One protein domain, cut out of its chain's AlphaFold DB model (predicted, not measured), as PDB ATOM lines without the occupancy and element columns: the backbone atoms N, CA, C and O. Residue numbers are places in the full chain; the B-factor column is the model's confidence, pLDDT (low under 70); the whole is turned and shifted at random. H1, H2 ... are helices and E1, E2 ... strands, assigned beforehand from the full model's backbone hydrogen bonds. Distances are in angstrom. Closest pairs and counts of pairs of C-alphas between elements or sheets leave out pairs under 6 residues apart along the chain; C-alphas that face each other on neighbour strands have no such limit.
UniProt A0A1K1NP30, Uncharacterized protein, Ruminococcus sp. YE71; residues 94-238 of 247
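This is residues 94 to 238 of the 247 residues of an uncharacterized protein of Ruminococcus sp. YE71 (UniProt A0A1K1NP30). A closed barrel of eight antiparallel strands, E2, E4, E5, E6, E7, E8, E9 and E10, makes the core of this domain, with the short strands E3 and E1 added one after the other beside the second half of E2. The short helix H1 lies outside the barrel at one of its ends, the short H2 comes directly before E4 with no residue between them, and H3 follows the barrel as a helix away from it, toward one end of the longest axis. The printed part has 145 residues, with three named helices and ten named strands in the order E1, H1, E2, E3, H2, E4 to E10, H3; the class is mixed, helices and strands. The whole is compact, with a radius of gyration of the C-alphas of 15.7 A, yet elongated in outline, spanning 54 by 31 by 28 A.

Round the ring run E2 (residues 118 to 127), E4 (144 to 148), E5 (153 to 158), E6 (168 to 177), E7 (180 to 185), E8 (188 to 194), E9 (199 to 204) and E10 (211 to 218), and back to E2. E4 to E10 form a meander, each strand the antiparallel neighbour of the one before. N 146 of E4 is 2.9 A from O 120 of E2. Within hydrogen-bond range are N 147 and O 155, 2.8 A apart, between E4 and E5, N 156 and O 170, 2.9 A apart, between E5 and E6, and N 175 and O 182, 2.9 A apart, between E6 and E7. Further round, N 183 and O 190 are 2.8 A apart between E7 and E8, N 201 and O 193 2.8 A between E8 and E9, and N 200 and O 215 2.8 A between E9 and E10. The ring closes between E10 and E2, where N 214 and O 124 are 2.8 A apart. E2 bends by 54 degrees at residue 123; E4 and E3 (residues 130 to 135) lie on one side of it, E10 on the other side. E2 and E3 are a hairpin, with N 125 and O 132 at 2.9 A, and E1 (residues 98 to 100) is the antiparallel neighbour of E3, with N 133 and O 99 at 3.2 A. H1 (residues 113 to 116) is on the barrel, outside it, at a height over the sheet of 6.4 A and over none of its strands; its closest C-alphas with E6 are those of Glu 113 and Tyr 176, 5.9 A apart. H2 (residues 140 to 143) is only just at the sheet's level, at a height of 3.8 A; its closest C-alphas with E2 are those of Tyr 141 and Cys 122, 4.6 A apart. H3 (residues 226 to 236) is not on the barrel and touches no helix. In H3 every O i to N i+4 pair is within hydrogen-bond range; H1 and H2 are too short for such a pair.

E1 begins at C-alpha 98, (18.776, 98.838, 176.684). E2 measures 25.6 A from its first C-alpha, at (33.999, 118.363, 163.930), to its last. E6 measures 28.4 A, E10 22.3 A and E8 20.0 A. H3 measures 15.3 A and ends at C-alpha 236, (16.922, 102.254, 192.994).

The two C-alphas farthest apart, those of Ser 178 and Gly 238, are 53.9 A from each other. The printed part has no cut. The link from E1 to H1, residues 101 to 112, is long. Mean pLDDT of the printed part is 88.8; residues 94 to 96, 160 to 166 and 205 to 208 are under 70.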
ATOM      1  N   LEU A  94      15.952  92.476 178.731       55.91
ATOM      2  CA  LEU A  94      17.068  93.252 178.203       55.91
ATOM      3  C   LEU A  94      16.570  94.615 177.716       55.91
ATOM      4  O   LEU A  94      17.344  95.566 177.738       55.91
ATOM      5  N   SER A  95      15.273  94.746 177.402       60.59
ATOM      6  CA  SER A  95      14.652  96.042 177.112       60.59
ATOM      7  C   SER A  95      14.598  96.971 178.332       60.59
ATOM      8  O   SER A  95      14.528  98.188 178.188       60.59
ATOM      9  N   ALA A  96      14.704  96.431 179.552       62.78
ATOM     10  CA  ALA A  96      14.854  97.227 180.767       62.78
ATOM     11  C   ALA A  96      16.291  97.752 180.958       62.78
ATOM     12  O   ALA A  96      16.493  98.692 181.724       62.78
ATOM     13  N   MET A  97      17.285  97.162 180.283       72.44
ATOM     14  CA  MET A  97      18.684  97.612 180.324       72.44
ATOM     15  C   MET A  97      19.085  98.414 179.087       72.44
ATOM     16  O   MET A  97      19.917  99.308 179.199       72.44
ATOM     17  N   PHE A  98      18.506  98.133 177.927       82.25
ATOM     18  CA  PHE A  98      18.776  98.838 176.684       82.25
ATOM     19  C   PHE A  98      17.481  99.422 176.142       82.25
ATOM     20  O   PHE A  98      16.499  98.704 175.961       82.25
ATOM     21  N   ASN A  99      17.478 100.717 175.844       87.00
ATOM     22  CA  ASN A  99      16.337 101.320 175.170       87.00
ATOM     23  C   ASN A  99      16.447 101.057 173.665       87.00
ATOM     24  O   ASN A  99      17.298 101.642 172.991       87.00
ATOM     25  N   GLU A 100      15.612 100.151 173.161       88.81
ATOM     26  CA  GLU A 100      15.567  99.808 171.740       88.81
ATOM     27  C   GLU A 100      14.987 100.964 170.914       88.81
ATOM     28  O   GLU A 100      13.940 101.536 171.229       88.81
ATOM     29  N   VAL A 101      15.665 101.290 169.820       93.31
ATOM     30  CA  VAL A 101      15.281 102.325 168.862       93.31
ATOM     31  C   VAL A 101      15.280 101.763 167.446       93.31
ATOM     32  O   VAL A 101      15.817 100.698 167.157       93.31
ATOM     33  N   THR A 102      14.667 102.496 166.519       94.12
ATOM     34  CA  THR A 102      14.770 102.153 165.097       94.12
ATOM     35  C   THR A 102      16.185 102.439 164.601       94.12
ATOM     36  O   THR A 102      16.677 103.556 164.756       94.12
ATOM     37  N   MET A 103      16.816 101.440 163.982       93.50
ATOM     38  CA  MET A 103      18.141 101.578 163.382       93.50
ATOM     39  C   MET A 103      18.128 102.634 162.257       93.50
ATOM     40  O   MET A 103      17.271 102.543 161.371       93.50
ATOM     41  N   PRO A 104      19.050 103.619 162.269       94.88
ATOM     42  CA  PRO A 104      19.173 104.603 161.194       94.88
ATOM     43  C   PRO A 104      19.579 103.972 159.857       94.88
ATOM     44  O   PRO A 104      20.141 102.874 159.810       94.88
ATOM     45  N   ALA A 105      19.340 104.691 158.758       94.06
ATOM     46  CA  ALA A 105      19.759 104.231 157.437       94.06
ATOM     47  C   ALA A 105      21.292 104.190 157.323       94.06
ATOM     48  O   ALA A 105      21.996 105.113 157.745       94.06
ATOM     49  N   THR A 106      21.812 103.127 156.708       93.94
ATOM     50  CA  THR A 106      23.257 102.880 156.564       93.94
ATOM     51  C   THR A 106      23.801 103.240 155.186       93.94
ATOM     52  O   THR A 106      24.994 103.077 154.937       93.94
ATOM     53  N   ASP A 107      22.945 103.695 154.269       95.06
ATOM     54  CA  ASP A 107      23.355 104.082 152.922       95.06
ATOM     55  C   ASP A 107      24.344 105.248 152.996       95.06
ATOM     56  O   ASP A 107      24.059 106.280 153.607       95.06
ATOM     57  N   ALA A 108      25.516 105.092 152.381       94.75
ATOM     58  CA  ALA A 108      26.529 106.139 152.360       94.75
ATOM     59  C   ALA A 108      26.073 107.329 151.497       94.75
ATOM     60  O   ALA A 108      25.529 107.156 150.404       94.75
ATOM     61  N   ALA A 109      26.330 108.540 151.983       94.88
ATOM     62  CA  ALA A 109      26.164 109.777 151.236       94.88
ATOM     63  C   ALA A 109      27.469 110.186 150.543       94.88
ATOM     64  O   ALA A 109      28.566 109.952 151.056       94.88
ATOM     65  N   ASP A 110      27.345 110.900 149.424       94.06
ATOM     66  CA  ASP A 110      28.468 111.655 148.871       94.06
ATOM     67  C   ASP A 110      28.935 112.685 149.905       94.06
ATOM     68  O   ASP A 110      28.166 113.546 150.334       94.06
ATOM     69  N   SER A 111      30.199 112.580 150.304       95.75
ATOM     70  CA  SER A 111      30.784 113.364 151.394       95.75
ATOM     71  C   SER A 111      32.164 113.861 150.992       95.75
ATOM     72  O   SER A 111      32.861 113.202 150.224       95.75
ATOM     73  N   ALA A 112      32.572 115.017 151.501       97.06
ATOM     74  CA  ALA A 112      33.921 115.548 151.360       97.06
ATOM     75  C   ALA A 112      34.700 115.417 152.675       97.06
ATOM     76  O   ALA A 112      34.122 115.323 153.753       97.06
ATOM     77  N   GLU A 113      36.031 115.495 152.605       97.44
ATOM     78  CA  GLU A 113      36.922 115.427 153.777       97.44
ATOM     79  C   GLU A 113      36.504 116.382 154.912       97.44
ATOM     80  O   GLU A 113      36.477 116.005 156.082       97.44
ATOM     81  N   ALA A 114      36.118 117.612 154.564       97.69
ATOM     82  CA  ALA A 114      35.703 118.627 155.531       97.69
ATOM     83  C   ALA A 114      34.397 118.279 156.270       97.69
ATOM     84  O   ALA A 114      34.162 118.801 157.361       97.69
ATOM     85  N   ASP A 115      33.559 117.403 155.711       98.19
ATOM     86  CA  ASP A 115      32.289 117.024 156.326       98.19
ATOM     87  C   ASP A 115      32.507 116.158 157.572       98.19
ATOM     88  O   ASP A 115      31.726 116.258 158.520       98.19
ATOM     89  N   PHE A 116      33.610 115.402 157.626       98.25
ATOM     90  CA  PHE A 116      33.993 114.571 158.772       98.25
ATOM     91  C   PHE A 116      34.578 115.382 159.934       98.25
ATOM     92  O   PHE A 116      34.452 114.984 161.089       98.25
ATOM     93  N   VAL A 117      35.178 116.542 159.655       98.50
ATOM     94  CA  VAL A 117      35.789 117.402 160.678       98.50
ATOM     95  C   VAL A 117      34.714 117.991 161.592       98.50
ATOM     96  O   VAL A 117      33.746 118.599 161.124       98.50
ATOM     97  N   GLY A 118      34.900 117.849 162.903       98.31
ATOM     98  CA  GLY A 118      33.999 118.363 163.930       98.31
ATOM     99  C   GLY A 118      33.857 117.427 165.126       98.31
ATOM    100  O   GLY A 118      34.580 116.438 165.253       98.31
ATOM    101  N   LYS A 119      32.909 117.760 166.001       98.62
ATOM    102  CA  LYS A 119      32.532 116.940 167.152       98.62
ATOM    103  C   LYS A 119      31.348 116.058 166.790       98.62
ATOM    104  O   LYS A 119      30.426 116.501 166.101       98.62
ATOM    105  N   TRP A 120      31.372 114.833 167.284       98.56
ATOM    106  CA  TRP A 120      30.343 113.841 167.039       98.56
ATOM    107  C   TRP A 120      30.037 113.065 168.315       98.56
ATOM    108  O   TRP A 120      30.945 112.675 169.045       98.56
ATOM    109  N   GLU A 121      28.759 112.809 168.555       97.00
ATOM    110  CA  GLU A 121      28.278 112.058 169.717       97.00
ATOM    111  C   GLU A 121      27.588 110.783 169.280       97.00
ATOM    112  O   GLU A 121      26.814 110.807 168.321       97.00
ATOM    113  N   CYS A 122      27.828 109.680 169.986       96.25
ATOM    114  CA  CYS A 122      27.134 108.434 169.704       96.25
ATOM    115  C   CYS A 122      25.642 108.580 170.013       96.25
ATOM    116  O   CYS A 122      25.246 108.862 171.138       96.25
ATOM    117  N   TYR A 123      24.807 108.411 168.994       95.38
ATOM    118  CA  TYR A 123      23.357 108.516 169.119       95.38
ATOM    119  C   TYR A 123      22.694 107.143 169.148       95.38
ATOM    120  O   TYR A 123      21.694 106.949 169.828       95.38
ATOM    121  N   CYS A 124      23.244 106.198 168.392       95.62
ATOM    122  CA  CYS A 124      22.680 104.870 168.255       95.62
ATOM    123  C   CYS A 124      23.799 103.848 168.061       95.62
ATOM    124  O   CYS A 124      24.750 104.089 167.316       95.62
ATOM    125  N   MET A 125      23.645 102.689 168.689       93.69
ATOM    126  CA  MET A 125      24.491 101.522 168.492       93.69
ATOM    127  C   MET A 125      23.637 100.369 167.971       93.69
ATOM    128  O   MET A 125      22.668  99.976 168.616       93.69
ATOM    129  N   GLY A 126      23.995  99.846 166.801       91.31
ATOM    130  CA  GLY A 126      23.397  98.660 166.204       91.31
ATOM    131  C   GLY A 126      24.209  97.407 166.520       91.31
ATOM    132  O   GLY A 126      25.428  97.419 166.360       91.31
ATOM    133  N   ALA A 127      23.541  96.335 166.941       87.06
ATOM    134  CA  ALA A 127      24.131  95.012 167.135       87.06
ATOM    135  C   ALA A 127      23.054  93.933 166.943       87.06
ATOM    136  O   ALA A 127      21.917  94.107 167.378       87.06
ATOM    137  N   GLU A 128      23.401  92.827 166.276       83.06
ATOM    138  CA  GLU A 128      22.513  91.661 166.083       83.06
ATOM    139  C   GLU A 128      21.128  91.996 165.477       83.06
ATOM    140  O   GLU A 128      20.128  91.329 165.731       83.06
ATOM    141  N   GLY A 129      21.054  93.041 164.645       81.88
ATOM    142  CA  GLY A 129      19.807  93.493 164.015       81.88
ATOM    143  C   GLY A 129      18.900  94.348 164.908       81.88
ATOM    144  O   GLY A 129      17.858  94.798 164.437       81.88
ATOM    145  N   ALA A 130      19.306  94.615 166.149       89.31
ATOM    146  CA  ALA A 130      18.684  95.589 167.039       89.31
ATOM    147  C   ALA A 130      19.519  96.875 167.106       89.31
ATOM    148  O   ALA A 130      20.692  96.900 166.726       89.31
ATOM    149  N   ALA A 131      18.903  97.956 167.578       92.62
ATOM    150  CA  ALA A 131      19.545  99.251 167.744       92.62
ATOM    151  C   ALA A 131      19.138  99.874 169.077       92.62
ATOM    152  O   ALA A 131      17.989  99.749 169.489       92.62
ATOM    153  N   TYR A 132      20.072 100.553 169.736       92.62
ATOM    154  CA  TYR A 132      19.878 101.106 171.075       92.62
ATOM    155  C   TYR A 132      20.450 102.518 171.174       92.62
ATOM    156  O   TYR A 132      21.475 102.800 170.553       92.62
ATOM    157  N   ASP A 133      19.829 103.391 171.969       94.19
ATOM    158  CA  ASP A 133      20.325 104.754 172.242       94.19
ATOM    159  C   ASP A 133      20.854 104.949 173.677       94.19
ATOM    160  O   ASP A 133      21.417 105.996 174.014       94.19
ATOM    161  N   SER A 134      20.708 103.928 174.523       90.69
ATOM    162  CA  SER A 134      21.192 103.919 175.901       90.69
ATOM    163  C   SER A 134      21.542 102.512 176.375       90.69
ATOM    164  O   SER A 134      20.997 101.515 175.899       90.69
ATOM    165  N   ILE A 135      22.465 102.449 177.334       87.12
ATOM    166  CA  ILE A 135      22.939 101.226 177.980       87.12
ATOM    167  C   ILE A 135      22.835 101.430 179.488       87.12
ATOM    168  O   ILE A 135      23.388 102.378 180.039       87.12
ATOM    169  N   MET A 136      22.110 100.543 180.164       84.94
ATOM    170  CA  MET A 136      21.782 100.631 181.591       84.94
ATOM    171  C   MET A 136      21.166 101.986 181.983       84.94
ATOM    172  O   MET A 136      21.435 102.515 183.056       84.94
ATOM    173  N   GLY A 137      20.359 102.568 181.089       85.69
ATOM    174  CA  GLY A 137      19.747 103.890 181.270       85.69
ATOM    175  C   GLY A 137      20.691 105.078 181.050       85.69
ATOM    176  O   GLY A 137      20.238 106.220 181.108       85.69
ATOM    177  N   MET A 138      21.977 104.842 180.773       88.25
ATOM    178  CA  MET A 138      22.915 105.892 180.387       88.25
ATOM    179  C   MET A 138      22.837 106.127 178.877       88.25
ATOM    180  O   MET A 138      22.977 105.172 178.110       88.25
ATOM    181  N   PRO A 139      22.630 107.368 178.418       92.31
ATOM    182  CA  PRO A 139      22.568 107.658 176.997       92.31
ATOM    183  C   PRO A 139      23.938 107.489 176.334       92.31
ATOM    184  O   PRO A 139      24.970 107.858 176.897       92.31
ATOM    185  N   LEU A 140      23.950 106.987 175.097       92.69
ATOM    186  CA  LEU A 140      25.192 106.712 174.371       92.69
ATOM    187  C   LEU A 140      26.052 107.959 174.126       92.69
ATOM    188  O   LEU A 140      27.276 107.840 174.105       92.69
ATOM    189  N   TYR A 141      25.449 109.146 174.006       93.00
ATOM    190  CA  TYR A 141      26.200 110.392 173.804       93.00
ATOM    191  C   TYR A 141      27.089 110.722 175.009       93.00
ATOM    192  O   TYR A 141      28.151 111.316 174.849       93.00
ATOM    193  N   ALA A 142      26.670 110.307 176.210       91.38
ATOM    194  CA  ALA A 142      27.442 110.467 177.436       91.38
ATOM    195  C   ALA A 142      28.545 109.409 177.556       91.38
ATOM    196  O   ALA A 142      29.537 109.618 178.250       91.38
ATOM    197  N   MET A 143      28.373 108.270 176.879       90.38
ATOM    198  CA  MET A 143      29.328 107.170 176.895       90.38
ATOM    199  C   MET A 143      30.442 107.341 175.878       90.38
ATOM    200  O   MET A 143      31.577 107.009 176.200       90.38
ATOM    201  N   ILE A 144      30.125 107.792 174.661       92.06
ATOM    202  CA  ILE A 144      31.066 107.827 173.542       92.06
ATOM    203  C   ILE A 144      30.890 109.115 172.742       92.06
ATOM    204  O   ILE A 144      29.828 109.382 172.173       92.06
ATOM    205  N   HIS A 145      31.984 109.858 172.599       94.06
ATOM    206  CA  HIS A 145      32.068 110.984 171.680       94.06
ATOM    207  C   HIS A 145      33.450 111.076 171.027       94.06
ATOM    208  O   HIS A 145      34.453 110.601 171.563       94.06
ATOM    209  N   ILE A 146      33.503 111.673 169.839       96.00
ATOM    210  CA  ILE A 146      34.716 111.804 169.030       96.00
ATOM    211  C   ILE A 146      34.841 113.227 168.487       96.00
ATOM    212  O   ILE A 146      33.881 113.816 167.992       96.00
ATOM    213  N   GLU A 147      36.051 113.768 168.536       97.94
ATOM    214  CA  GLU A 147      36.432 114.982 167.827       97.94
ATOM    215  C   GLU A 147      37.402 114.629 166.704       97.94
ATOM    216  O   GLU A 147      38.479 114.085 166.946       97.94
ATOM    217  N   ILE A 148      37.038 114.980 165.475       98.12
ATOM    218  CA  ILE A 148      37.884 114.853 164.289       98.12
ATOM    219  C   ILE A 148      38.396 116.248 163.935       98.12
ATOM    220  O   ILE A 148      37.615 117.140 163.595       98.12
ATOM    221  N   LYS A 149      39.715 116.451 164.007       98.31
ATOM    222  CA  LYS A 149      40.376 117.733 163.729       98.31
ATOM    223  C   LYS A 149      40.889 117.760 162.290       98.31
ATOM    224  O   LYS A 149      41.310 116.748 161.737       98.31
ATOM    225  N   ALA A 150      40.896 118.944 161.680       97.81
ATOM    226  CA  ALA A 150      41.291 119.134 160.279       97.81
ATOM    227  C   ALA A 150      42.773 118.825 159.978       97.81
ATOM    228  O   ALA A 150      43.170 118.800 158.819       97.81
ATOM    229  N   ASP A 151      43.605 118.635 161.000       97.44
ATOM    230  CA  ASP A 151      45.039 118.358 160.866       97.44
ATOM    231  C   ASP A 151      45.367 116.858 160.746       97.44
ATOM    232  O   ASP A 151      46.537 116.478 160.812       97.44
ATOM    233  N   GLY A 152      44.352 116.005 160.569       97.06
ATOM    234  CA  GLY A 152      44.515 114.551 160.508       97.06
ATOM    235  C   GLY A 152      44.601 113.882 161.884       97.06
ATOM    236  O   GLY A 152      44.913 112.694 161.969       97.06
ATOM    237  N   THR A 153      44.332 114.618 162.966       97.88
ATOM    238  CA  THR A 153      44.279 114.090 164.336       97.88
ATOM    239  C   THR A 153      42.875 114.188 164.925       97.88
ATOM    240  O   THR A 153      41.957 114.741 164.319       97.88
ATOM    241  N   GLY A 154      42.683 113.628 166.112       96.69
ATOM    242  CA  GLY A 154      41.435 113.728 166.847       96.69
ATOM    243  C   GLY A 154      41.526 113.087 168.220       96.69
ATOM    244  O   GLY A 154      42.592 112.624 168.640       96.69
ATOM    245  N   GLU A 155      40.391 113.028 168.898       95.56
ATOM    246  CA  GLU A 155      40.243 112.411 170.214       95.56
ATOM    247  C   GLU A 155      38.946 111.607 170.255       95.56
ATOM    248  O   GLU A 155      37.924 112.057 169.746       95.56
ATOM    249  N   VAL A 156      38.989 110.429 170.868       92.94
ATOM    250  CA  VAL A 156      37.804 109.670 171.267       92.94
ATOM    251  C   VAL A 156      37.759 109.643 172.785       92.94
ATOM    252  O   VAL A 156      38.767 109.369 173.435       92.94
ATOM    253  N   ALA A 157      36.600 109.943 173.344       90.50
ATOM    254  CA  ALA A 157      36.324 109.795 174.758       90.50
ATOM    255  C   ALA A 157      35.314 108.662 174.931       90.50
ATOM    256  O   ALA A 157      34.293 108.633 174.240       90.50
ATOM    257  N   SER A 158      35.626 107.725 175.822       86.94
ATOM    258  CA  SER A 158      34.786 106.563 176.095       86.94
ATOM    259  C   SER A 158      34.736 106.255 177.587       86.94
ATOM    260  O   SER A 158      35.768 106.228 178.260       86.94
ATOM    261  N   LEU A 159      33.553 105.945 178.111       78.12
ATOM    262  CA  LEU A 159      33.385 105.340 179.436       78.12
ATOM    263  C   LEU A 159      33.714 103.832 179.385       78.12
ATOM    264  O   LEU A 159      32.880 102.982 179.676       78.12
ATOM    265  N   SER A 160      34.946 103.493 178.992       66.00
ATOM    266  CA  SER A 160      35.476 102.115 178.942       66.00
ATOM    267  C   SER A 160      36.493 101.806 180.054       66.00
ATOM    268  O   SER A 160      37.073 100.714 180.096       66.00
ATOM    269  N   GLY A 161      36.750 102.781 180.928       55.31
ATOM    270  CA  GLY A 161      37.798 102.745 181.942       55.31
ATOM    271  C   GLY A 161      37.432 102.009 183.223       55.31
ATOM    272  O   GLY A 161      36.283 101.680 183.492       55.31
ATOM    273  N   ALA A 162      38.445 101.765 184.059       54.91
ATOM    274  CA  ALA A 162      38.241 101.223 185.408       54.91
ATOM    275  C   ALA A 162      37.546 102.223 186.354       54.91
ATOM    276  O   ALA A 162      37.093 101.830 187.427       54.91
ATOM    277  N   ASP A 163      37.504 103.498 185.964       64.94
ATOM    278  CA  ASP A 163      36.804 104.567 186.657       64.94
ATOM    279  C   ASP A 163      35.581 104.970 185.830       64.94
ATOM    280  O   ASP A 163      35.704 105.624 184.800       64.94
ATOM    281  N   ALA A 164      34.394 104.570 186.283       62.88
ATOM    282  CA  ALA A 164      33.135 104.944 185.645       62.88
ATOM    283  C   ALA A 164      32.798 106.439 185.820       62.88
ATOM    284  O   ALA A 164      31.805 106.898 185.271       62.88
ATOM    285  N   SER A 165      33.597 107.195 186.581       65.44
ATOM    286  CA  SER A 165      33.343 108.602 186.915       65.44
ATOM    287  C   SER A 165      33.997 109.585 185.937       65.44
ATOM    288  O   SER A 165      33.708 110.779 186.000       65.44
ATOM    289  N   ALA A 166      34.890 109.121 185.054       69.69
ATOM    290  CA  ALA A 166      35.555 109.962 184.062       69.69
ATOM    291  C   ALA A 166      35.819 109.188 182.760       69.69
ATOM    292  O   ALA A 166      36.269 108.043 182.820       69.69
ATOM    293  N   PRO A 167      35.590 109.794 181.580       78.62
ATOM    294  CA  PRO A 167      35.870 109.133 180.314       78.62
ATOM    295  C   PRO A 167      37.377 108.948 180.108       78.62
ATOM    296  O   PRO A 167      38.178 109.854 180.358       78.62
ATOM    297  N   ASP A 168      37.757 107.786 179.584       84.62
ATOM    298  CA  ASP A 168      39.085 107.573 179.029       84.62
ATOM    299  C   ASP A 168      39.168 108.313 177.693       84.62
ATOM    300  O   ASP A 168      38.386 108.047 176.776       84.62
ATOM    301  N   VAL A 169      40.123 109.236 177.580       88.94
ATOM    302  CA  VAL A 169      40.378 109.975 176.341       88.94
ATOM    303  C   VAL A 169      41.604 109.398 175.648       88.94
ATOM    304  O   VAL A 169      42.711 109.418 176.196       88.94
ATOM    305  N   THR A 170      41.411 108.933 174.418       90.25
ATOM    306  CA  THR A 170      42.465 108.397 173.558       90.25
ATOM    307  C   THR A 170      42.625 109.281 172.324       90.25
ATOM    308  O   THR A 170      41.655 109.695 171.691       90.25
ATOM    309  N   THR A 171      43.870 109.563 171.945       94.12
ATOM    310  CA  THR A 171      44.180 110.261 170.691       94.12
ATOM    311  C   THR A 171      44.013 109.335 169.492       94.12
ATOM    312  O   THR A 171      44.428 108.175 169.537       94.12
ATOM    313  N   LEU A 172      43.501 109.868 168.390       95.12
ATOM    314  CA  LEU A 172      43.411 109.165 167.112       95.12
ATOM    315  C   LEU A 172      44.113 109.943 166.001       95.12
ATOM    316  O   LEU A 172      44.306 111.161 166.080       95.12
ATOM    317  N   THR A 173      44.462 109.227 164.942       97.62
ATOM    318  CA  THR A 173      44.816 109.804 163.642       97.62
ATOM    319  C   THR A 173      43.816 109.342 162.604       97.62
ATOM    320  O   THR A 173      43.270 108.250 162.729       97.62
ATOM    321  N   TRP A 174      43.575 110.141 161.571       97.94
ATOM    322  CA  TRP A 174      42.616 109.774 160.538       97.94
ATOM    323  C   TRP A 174      43.061 110.205 159.143       97.94
ATOM    324  O   TRP A 174      43.921 111.072 158.971       97.94
ATOM    325  N   LYS A 175      42.482 109.550 158.137       97.56
ATOM    326  CA  LYS A 175      42.686 109.830 156.713       97.56
ATOM    327  C   LYS A 175      41.362 109.743 155.974       97.56
ATOM    328  O   LYS A 175      40.495 108.968 156.367       97.56
ATOM    329  N   TYR A 176      41.251 110.495 154.887       97.62
ATOM    330  CA  TYR A 176      40.107 110.479 153.982       97.62
ATOM    331  C   TYR A 176      40.495 109.910 152.613       97.62
ATOM    332  O   TYR A 176      41.555 110.238 152.073       97.62
ATOM    333  N   ASP A 177      39.621 109.080 152.048       95.00
ATOM    334  CA  ASP A 177      39.696 108.603 150.670       95.00
ATOM    335  C   ASP A 177      38.296 108.511 150.033       95.00
ATOM    336  O   ASP A 177      37.309 109.001 150.579       95.00
ATOM    337  N   SER A 178      38.191 107.921 148.840       91.81
ATOM    338  CA  SER A 178      36.919 107.819 148.110       91.81
ATOM    339  C   SER A 178      35.841 106.987 148.814       91.81
ATOM    340  O   SER A 178      34.689 107.036 148.398       91.81
ATOM    341  N   ASN A 179      36.201 106.204 149.831       90.75
ATOM    342  CA  ASN A 179      35.304 105.325 150.576       90.75
ATOM    343  C   ASN A 179      34.949 105.878 151.965       90.75
ATOM    344  O   ASN A 179      34.356 105.151 152.758       90.75
ATOM    345  N   GLY A 180      35.315 107.128 152.277       95.81
ATOM    346  CA  GLY A 180      35.061 107.763 153.570       95.81
ATOM    347  C   GLY A 180      36.339 107.996 154.368       95.81
ATOM    348  O   GLY A 180      37.373 108.368 153.808       95.81
ATOM    349  N   ILE A 181      36.267 107.814 155.688       96.88
ATOM    350  CA  ILE A 181      37.405 107.987 156.592       96.88
ATOM    351  C   ILE A 181      37.918 106.662 157.137       96.88
ATOM    352  O   ILE A 181      37.164 105.725 157.386       96.88
ATOM    353  N   THR A 182      39.220 106.617 157.380       96.12
ATOM    354  CA  THR A 182      39.870 105.588 158.190       96.12
ATOM    355  C   THR A 182      40.426 106.256 159.439       96.12
ATOM    356  O   THR A 182      41.152 107.243 159.330       96.12
ATOM    357  N   VAL A 183      40.068 105.734 160.608       94.69
ATOM    358  CA  VAL A 183      40.475 106.224 161.927       94.69
ATOM    359  C   VAL A 183      41.345 105.167 162.589       94.69
ATOM    360  O   VAL A 183      40.919 104.029 162.740       94.69
ATOM    361  N   ASP A 184      42.541 105.555 163.013       92.81
ATOM    362  CA  ASP A 184      43.472 104.720 163.764       92.81
ATOM    363  C   ASP A 184      43.557 105.221 165.210       92.81
ATOM    364  O   ASP A 184      43.892 106.385 165.456       92.81
ATOM    365  N   SER A 185      43.282 104.348 166.179       88.44
ATOM    366  CA  SER A 185      43.367 104.651 167.611       88.44
ATOM    367  C   SER A 185      43.843 103.420 168.381       88.44
ATOM    368  O   SER A 185      43.341 102.323 168.170       88.44
ATOM    369  N   ASP A 186      44.866 103.572 169.228       82.94
ATOM    370  CA  ASP A 186      45.446 102.486 170.043       82.94
ATOM    371  C   ASP A 186      45.825 101.188 169.286       82.94
ATOM    372  O   ASP A 186      45.924 100.104 169.868       82.94
ATOM    373  N   GLY A 187      46.143 101.307 167.991       79.88
ATOM    374  CA  GLY A 187      46.520 100.182 167.128       79.88
ATOM    375  C   GLY A 187      45.337  99.425 166.523       79.88
ATOM    376  O   GLY A 187      45.547  98.365 165.935       79.88
ATOM    377  N   GLU A 188      44.127  99.963 166.663       82.69
ATOM    378  CA  GLU A 188      42.898  99.489 166.034       82.69
ATOM    379  C   GLU A 188      42.472 100.490 164.950       82.69
ATOM    380  O   GLU A 188      42.632 101.705 165.109       82.69
ATOM    381  N   THR A 189      41.957  99.972 163.835       89.06
ATOM    382  CA  THR A 189      41.582 100.762 162.658       89.06
ATOM    383  C   THR A 189      40.088 100.608 162.403       89.06
ATOM    384  O   THR A 189      39.608  99.496 162.209       89.06
ATOM    385  N   LEU A 190      39.357 101.720 162.351       89.69
ATOM    386  CA  LEU A 190      37.926 101.767 162.051       89.69
ATOM    387  C   LEU A 190      37.680 102.512 160.742       89.69
ATOM    388  O   LEU A 190      38.320 103.526 160.459       89.69
ATOM    389  N   LYS A 191      36.716 102.035 159.955       93.25
ATOM    390  CA  LYS A 191      36.255 102.720 158.743       93.25
ATOM    391  C   LYS A 191      34.927 103.404 159.003       93.25
ATOM    392  O   LYS A 191      34.026 102.798 159.578       93.25
ATOM    393  N   GLY A 192      34.834 104.660 158.581       95.69
ATOM    394  CA  GLY A 192      33.673 105.508 158.791       95.69
ATOM    395  C   GLY A 192      33.148 106.116 157.496       95.69
ATOM    396  O   GLY A 192      33.925 106.544 156.645       95.69
ATOM    397  N   VAL A 193      31.828 106.211 157.371       97.81
ATOM    398  CA  VAL A 193      31.143 106.931 156.283       97.81
ATOM    399  C   VAL A 193      30.123 107.897 156.865       97.81
ATOM    400  O   VAL A 193      29.620 107.664 157.959       97.81
ATOM    401  N   ILE A 194      29.783 108.967 156.146       98.25
ATOM    402  CA  ILE A 194      28.584 109.743 156.481       98.25
ATOM    403  C   ILE A 194      27.402 109.111 155.748       98.25
ATOM    404  O   ILE A 194      27.477 108.860 154.545       98.25
ATOM    405  N   THR A 195      26.324 108.817 156.467       97.94
ATOM    406  CA  THR A 195      25.114 108.221 155.894       97.94
ATOM    407  C   THR A 195      24.245 109.273 155.207       97.94
ATOM    408  O   THR A 195      24.394 110.477 155.430       97.94
ATOM    409  N   SER A 196      23.266 108.837 154.411       96.56
ATOM    410  CA  SER A 196      22.249 109.704 153.798       96.56
ATOM    411  C   SER A 196      21.431 110.515 154.807       96.56
ATOM    412  O   SER A 196      20.821 111.518 154.440       96.56
ATOM    413  N   GLU A 197      21.416 110.094 156.072       96.50
ATOM    414  CA  GLU A 197      20.756 110.792 157.179       96.50
ATOM    415  C   GLU A 197      21.701 111.739 157.945       96.50
ATOM    416  O   GLU A 197      21.272 112.434 158.863       96.50
ATOM    417  N   GLY A 198      22.974 111.820 157.544       97.12
ATOM    418  CA  GLY A 198      23.964 112.731 158.119       97.12
ATOM    419  C   GLY A 198      24.663 112.207 159.375       97.12
ATOM    420  O   GLY A 198      25.297 112.992 160.082       97.12
ATOM    421  N   TYR A 199      24.562 110.908 159.664       98.19
ATOM    422  CA  TYR A 199      25.316 110.273 160.747       98.19
ATOM    423  C   TYR A 199      26.706 109.874 160.273       98.19
ATOM    424  O   TYR A 199      26.844 109.360 159.171       98.19
ATOM    425  N   LEU A 200      27.720 110.030 161.120       98.25
ATOM    426  CA  LEU A 200      28.984 109.326 160.949       98.25
ATOM    427  C   LEU A 200      28.794 107.886 161.438       98.25
ATOM    428  O   LEU A 200      28.585 107.664 162.626       98.25
ATOM    429  N   LEU A 201      28.832 106.927 160.520       97.31
ATOM    430  CA  LEU A 201      28.675 105.502 160.782       97.31
ATOM    431  C   LEU A 201      30.038 104.815 160.802       97.31
ATOM    432  O   LEU A 201      30.713 104.804 159.775       97.31
ATOM    433  N   PHE A 202      30.404 104.198 161.926       94.75
ATOM    434  CA  PHE A 202      31.490 103.216 161.994       94.75
ATOM    435  C   PHE A 202      30.920 101.799 162.047       94.75
ATOM    436  O   PHE A 202      30.014 101.534 162.837       94.75
ATOM    437  N   THR A 203      31.493 100.892 161.258       89.88
ATOM    438  CA  THR A 203      31.124  99.470 161.251       89.88
ATOM    439  C   THR A 203      32.342  98.625 161.605       89.88
ATOM    440  O   THR A 203      33.408  98.804 161.015       89.88
ATOM    441  N   SER A 204      32.180  97.706 162.556       81.75
ATOM    442  CA  SER A 204      33.164  96.661 162.854       81.75
ATOM    443  C   SER A 204      32.737  95.357 162.183       81.75
ATOM    444  O   SER A 204      31.624  94.888 162.419       81.75
ATOM    445  N   GLU A 205      33.603  94.786 161.341       66.50
ATOM    446  CA  GLU A 205      33.349  93.535 160.597       66.50
ATOM    447  C   GLU A 205      34.250  92.372 161.062       66.50
ATOM    448  O   GLU A 205      34.277  91.312 160.439       66.50
ATOM    449  N   ASP A 206      35.004  92.548 162.153       61.72
ATOM    450  CA  ASP A 206      36.026  91.584 162.595       61.72
ATOM    451  C   ASP A 206      35.460  90.334 163.309       61.72
ATOM    452  O   ASP A 206      36.209  89.423 163.676       61.72
ATOM    453  N   SER A 207      34.140  90.239 163.473       53.25
ATOM    454  CA  SER A 207      33.446  89.115 164.110       53.25
ATOM    455  C   SER A 207      32.205  88.685 163.328       53.25
ATOM    456  O   SER A 207      31.715  89.400 162.459       53.25
ATOM    457  N   SER A 208      31.669  87.504 163.659       63.38
ATOM    458  CA  SER A 208      30.328  87.060 163.229       63.38
ATOM    459  C   SER A 208      29.228  88.086 163.509       63.38
ATOM    460  O   SER A 208      28.178  88.039 162.873       63.38
ATOM    461  N   ASP A 209      29.497  89.002 164.434       72.44
ATOM    462  CA  ASP A 209      28.593  90.031 164.910       72.44
ATOM    463  C   ASP A 209      29.091  91.386 164.407       72.44
ATOM    464  O   ASP A 209      30.223  91.794 164.684       72.44
ATOM    465  N   VAL A 210      28.243  92.050 163.621       79.12
ATOM    466  CA  VAL A 210      28.495  93.389 163.092       79.12
ATOM    467  C   VAL A 210      27.998  94.405 164.113       79.12
ATOM    468  O   VAL A 210      26.795  94.469 164.382       79.12
ATOM    469  N   THR A 211      28.911  95.219 164.640       87.75
ATOM    470  CA  THR A 211      28.559  96.379 165.470       87.75
ATOM    471  C   THR A 211      28.593  97.642 164.623       87.75
ATOM    472  O   THR A 211      29.547  97.881 163.879       87.75
ATOM    473  N   GLN A 212      27.564  98.471 164.765       92.69
ATOM    474  CA  GLN A 212      27.422  99.752 164.083       92.69
ATOM    475  C   GLN A 212      27.321 100.876 165.109       92.69
ATOM    476  O   GLN A 212      26.499 100.803 166.018       92.69
ATOM    477  N   LEU A 213      28.112 101.936 164.959       94.88
ATOM    478  CA  LEU A 213      27.963 103.165 165.740       94.88
ATOM    479  C   LEU A 213      27.525 104.294 164.828       94.88
ATOM    480  O   LEU A 213      28.244 104.638 163.897       94.88
ATOM    481  N   PHE A 214      26.386 104.899 165.138       97.50
ATOM    482  CA  PHE A 214      25.862 106.068 164.450       97.50
ATOM    483  C   PHE A 214      26.097 107.292 165.320       97.50
ATOM    484  O   PHE A 214      25.496 107.439 166.389       97.50
ATOM    485  N   LEU A 215      26.963 108.185 164.856       98.31
ATOM    486  CA  LEU A 215      27.302 109.402 165.564       98.31
ATOM    487  C   LEU A 215      26.681 110.613 164.884       98.31
ATOM    488  O   LEU A 215      26.690 110.742 163.660       98.31
ATOM    489  N   LYS A 216      26.152 111.529 165.684       98.12
ATOM    490  CA  LYS A 216      25.546 112.770 165.213       98.12
ATOM    491  C   LYS A 216      26.522 113.923 165.378       98.12
ATOM    492  O   LYS A 216      27.134 114.063 166.435       98.12
ATOM    493  N   LYS A 217      26.639 114.765 164.351       98.19
ATOM    494  CA  LYS A 217      27.472 115.969 164.407       98.19
ATOM    495  C   LYS A 217      26.879 116.981 165.384       98.19
ATOM    496  O   LYS A 217      25.675 117.246 165.337       98.19
ATOM    497  N   VAL A 218      27.724 117.565 166.225       98.38
ATOM    498  CA  VAL A 218      27.340 118.572 167.219       98.38
ATOM    499  C   VAL A 218      28.329 119.738 167.235       98.38
ATOM    500  O   VAL A 218      29.494 119.590 166.862       98.38
ATOM    501  N   ASP A 219      27.871 120.908 167.676       97.94
ATOM    502  CA  ASP A 219      28.740 122.076 167.893       97.94
ATOM    503  C   ASP A 219      29.431 122.003 169.271       97.94
ATOM    504  O   ASP A 219      30.620 122.311 169.438       97.94
ATOM    505  N   GLU A 220      28.685 121.528 170.266       97.19
ATOM    506  CA  GLU A 220      29.103 121.306 171.646       97.19
ATOM    507  C   GLU A 220      28.546 119.967 172.126       97.19
ATOM    508  O   GLU A 220      27.476 119.556 171.679       97.19
ATOM    509  N   TYR A 221      29.294 119.289 172.998       96.00
ATOM    510  CA  TYR A 221      28.849 118.022 173.562       96.00
ATOM    511  C   TYR A 221      27.672 118.250 174.513       96.00
ATOM    512  O   TYR A 221      27.660 119.207 175.289       96.00
ATOM    513  N   THR A 222      26.691 117.365 174.439       95.00
ATOM    514  CA  THR A 222      25.547 117.303 175.329       95.00
ATOM    515  C   THR A 222      26.035 116.959 176.733       95.00
ATOM    516  O   THR A 222      26.636 115.911 176.965       95.00
ATOM    517  N   GLU A 223      25.768 117.842 177.693       91.81
ATOM    518  CA  GLU A 223      26.128 117.596 179.089       91.81
ATOM    519  C   GLU A 223      25.316 116.428 179.670       91.81
ATOM    520  O   GLU A 223      24.114 116.288 179.425       91.81
ATOM    521  N   PHE A 224      25.979 115.596 180.474       89.38
ATOM    522  CA  PHE A 224      25.348 114.511 181.215       89.38
ATOM    523  C   PHE A 224      25.794 114.534 182.674       89.38
ATOM    524  O   PHE A 224      26.987 114.565 182.977       89.38
ATOM    525  N   ASP A 225      24.819 114.514 183.580       88.94
ATOM    526  CA  ASP A 225      25.064 114.508 185.018       88.94
ATOM    527  C   ASP A 225      25.285 113.071 185.514       88.94
ATOM    528  O   ASP A 225      24.358 112.369 185.929       88.94
ATOM    529  N   MET A 226      26.545 112.634 185.452       85.56
ATOM    530  CA  MET A 226      26.975 111.318 185.936       85.56
ATOM    531  C   MET A 226      26.723 111.126 187.437       85.56
ATOM    532  O   MET A 226      26.477 110.002 187.881       85.56
ATOM    533  N   GLU A 227      26.786 112.200 188.225       86.12
ATOM    534  CA  GLU A 227      26.595 112.134 189.672       86.12
ATOM    535  C   GLU A 227      25.122 111.876 190.001       86.12
ATOM    536  O   GLU A 227      24.813 110.945 190.747       86.12
ATOM    537  N   SER A 228      24.206 112.634 189.388       87.12
ATOM    538  CA  SER A 228      22.764 112.400 189.526       87.12
ATOM    539  C   SER A 228      22.388 110.996 189.070       87.12
ATOM    540  O   SER A 228      21.697 110.285 189.795       87.12
ATOM    541  N   PHE A 229      22.891 110.563 187.912       86.44
ATOM    542  CA  PHE A 229      22.623 109.226 187.390       86.44
ATOM    543  C   PHE A 229      23.074 108.120 188.356       86.44
ATOM    544  O   PHE A 229      22.319 107.192 188.652       86.44
ATOM    545  N   THR A 230      24.287 108.233 188.905       83.12
ATOM    546  CA  THR A 230      24.821 107.246 189.856       83.12
ATOM    547  C   THR A 230      24.013 107.221 191.154       83.12
ATOM    548  O   THR A 230      23.740 106.145 191.692       83.12
ATOM    549  N   ASN A 231      23.591 108.389 191.646       86.06
ATOM    550  CA  ASN A 231      22.748 108.501 192.835       86.06
ATOM    551  C   ASN A 231      21.360 107.881 192.618       86.06
ATOM    552  O   ASN A 231      20.879 107.157 193.491       86.06
ATOM    553  N   ASP A 232      20.744 108.105 191.458       85.38
ATOM    554  CA  ASP A 232      19.443 107.528 191.110       85.38
ATOM    555  C   ASP A 232      19.519 105.999 191.014       85.38
ATOM    556  O   ASP A 232      18.658 105.290 191.548       85.38
ATOM    557  N   ILE A 233      20.595 105.470 190.421       82.38
ATOM    558  CA  ILE A 233      20.862 104.029 190.410       82.38
ATOM    559  C   ILE A 233      21.040 103.503 191.836       82.38
ATOM    560  O   ILE A 233      20.366 102.542 192.210       82.38
ATOM    561  N   ALA A 234      21.893 104.116 192.659       80.75
ATOM    562  CA  ALA A 234      22.117 103.670 194.035       80.75
ATOM    563  C   ALA A 234      20.809 103.646 194.848       80.75
ATOM    564  O   ALA A 234      20.499 102.644 195.501       80.75
ATOM    565  N   ALA A 235      19.993 104.695 194.714       81.94
ATOM    566  CA  ALA A 235      18.677 104.783 195.334       81.94
ATOM    567  C   ALA A 235      17.730 103.674 194.851       81.94
ATOM    568  O   ALA A 235      17.015 103.084 195.666       81.94
ATOM    569  N   SER A 236      17.750 103.334 193.556       79.69
ATOM    570  CA  SER A 236      16.922 102.254 192.994       79.69
ATOM    571  C   SER A 236      17.251 100.872 193.578       79.69
ATOM    572  O   SER A 236      16.356 100.038 193.730       79.69
ATOM    573  N   PHE A 237      18.501 100.656 194.001       74.75
ATOM    574  CA  PHE A 237      18.955  99.433 194.673       74.75
ATOM    575  C   PHE A 237      18.882  99.505 196.208       74.75
ATOM    576  O   PHE A 237      19.307  98.570 196.887       74.75
ATOM    577  N   GLY A 238      18.338 100.589 196.774       71.19
ATOM    578  CA  GLY A 238      18.266 100.787 198.225       71.19
ATOM    579  C   GLY A 238      19.636 100.960 198.887       71.19
ATOM    580  O   GLY A 238      19.768 100.736 200.090       71.19
TER     581      GLY A 238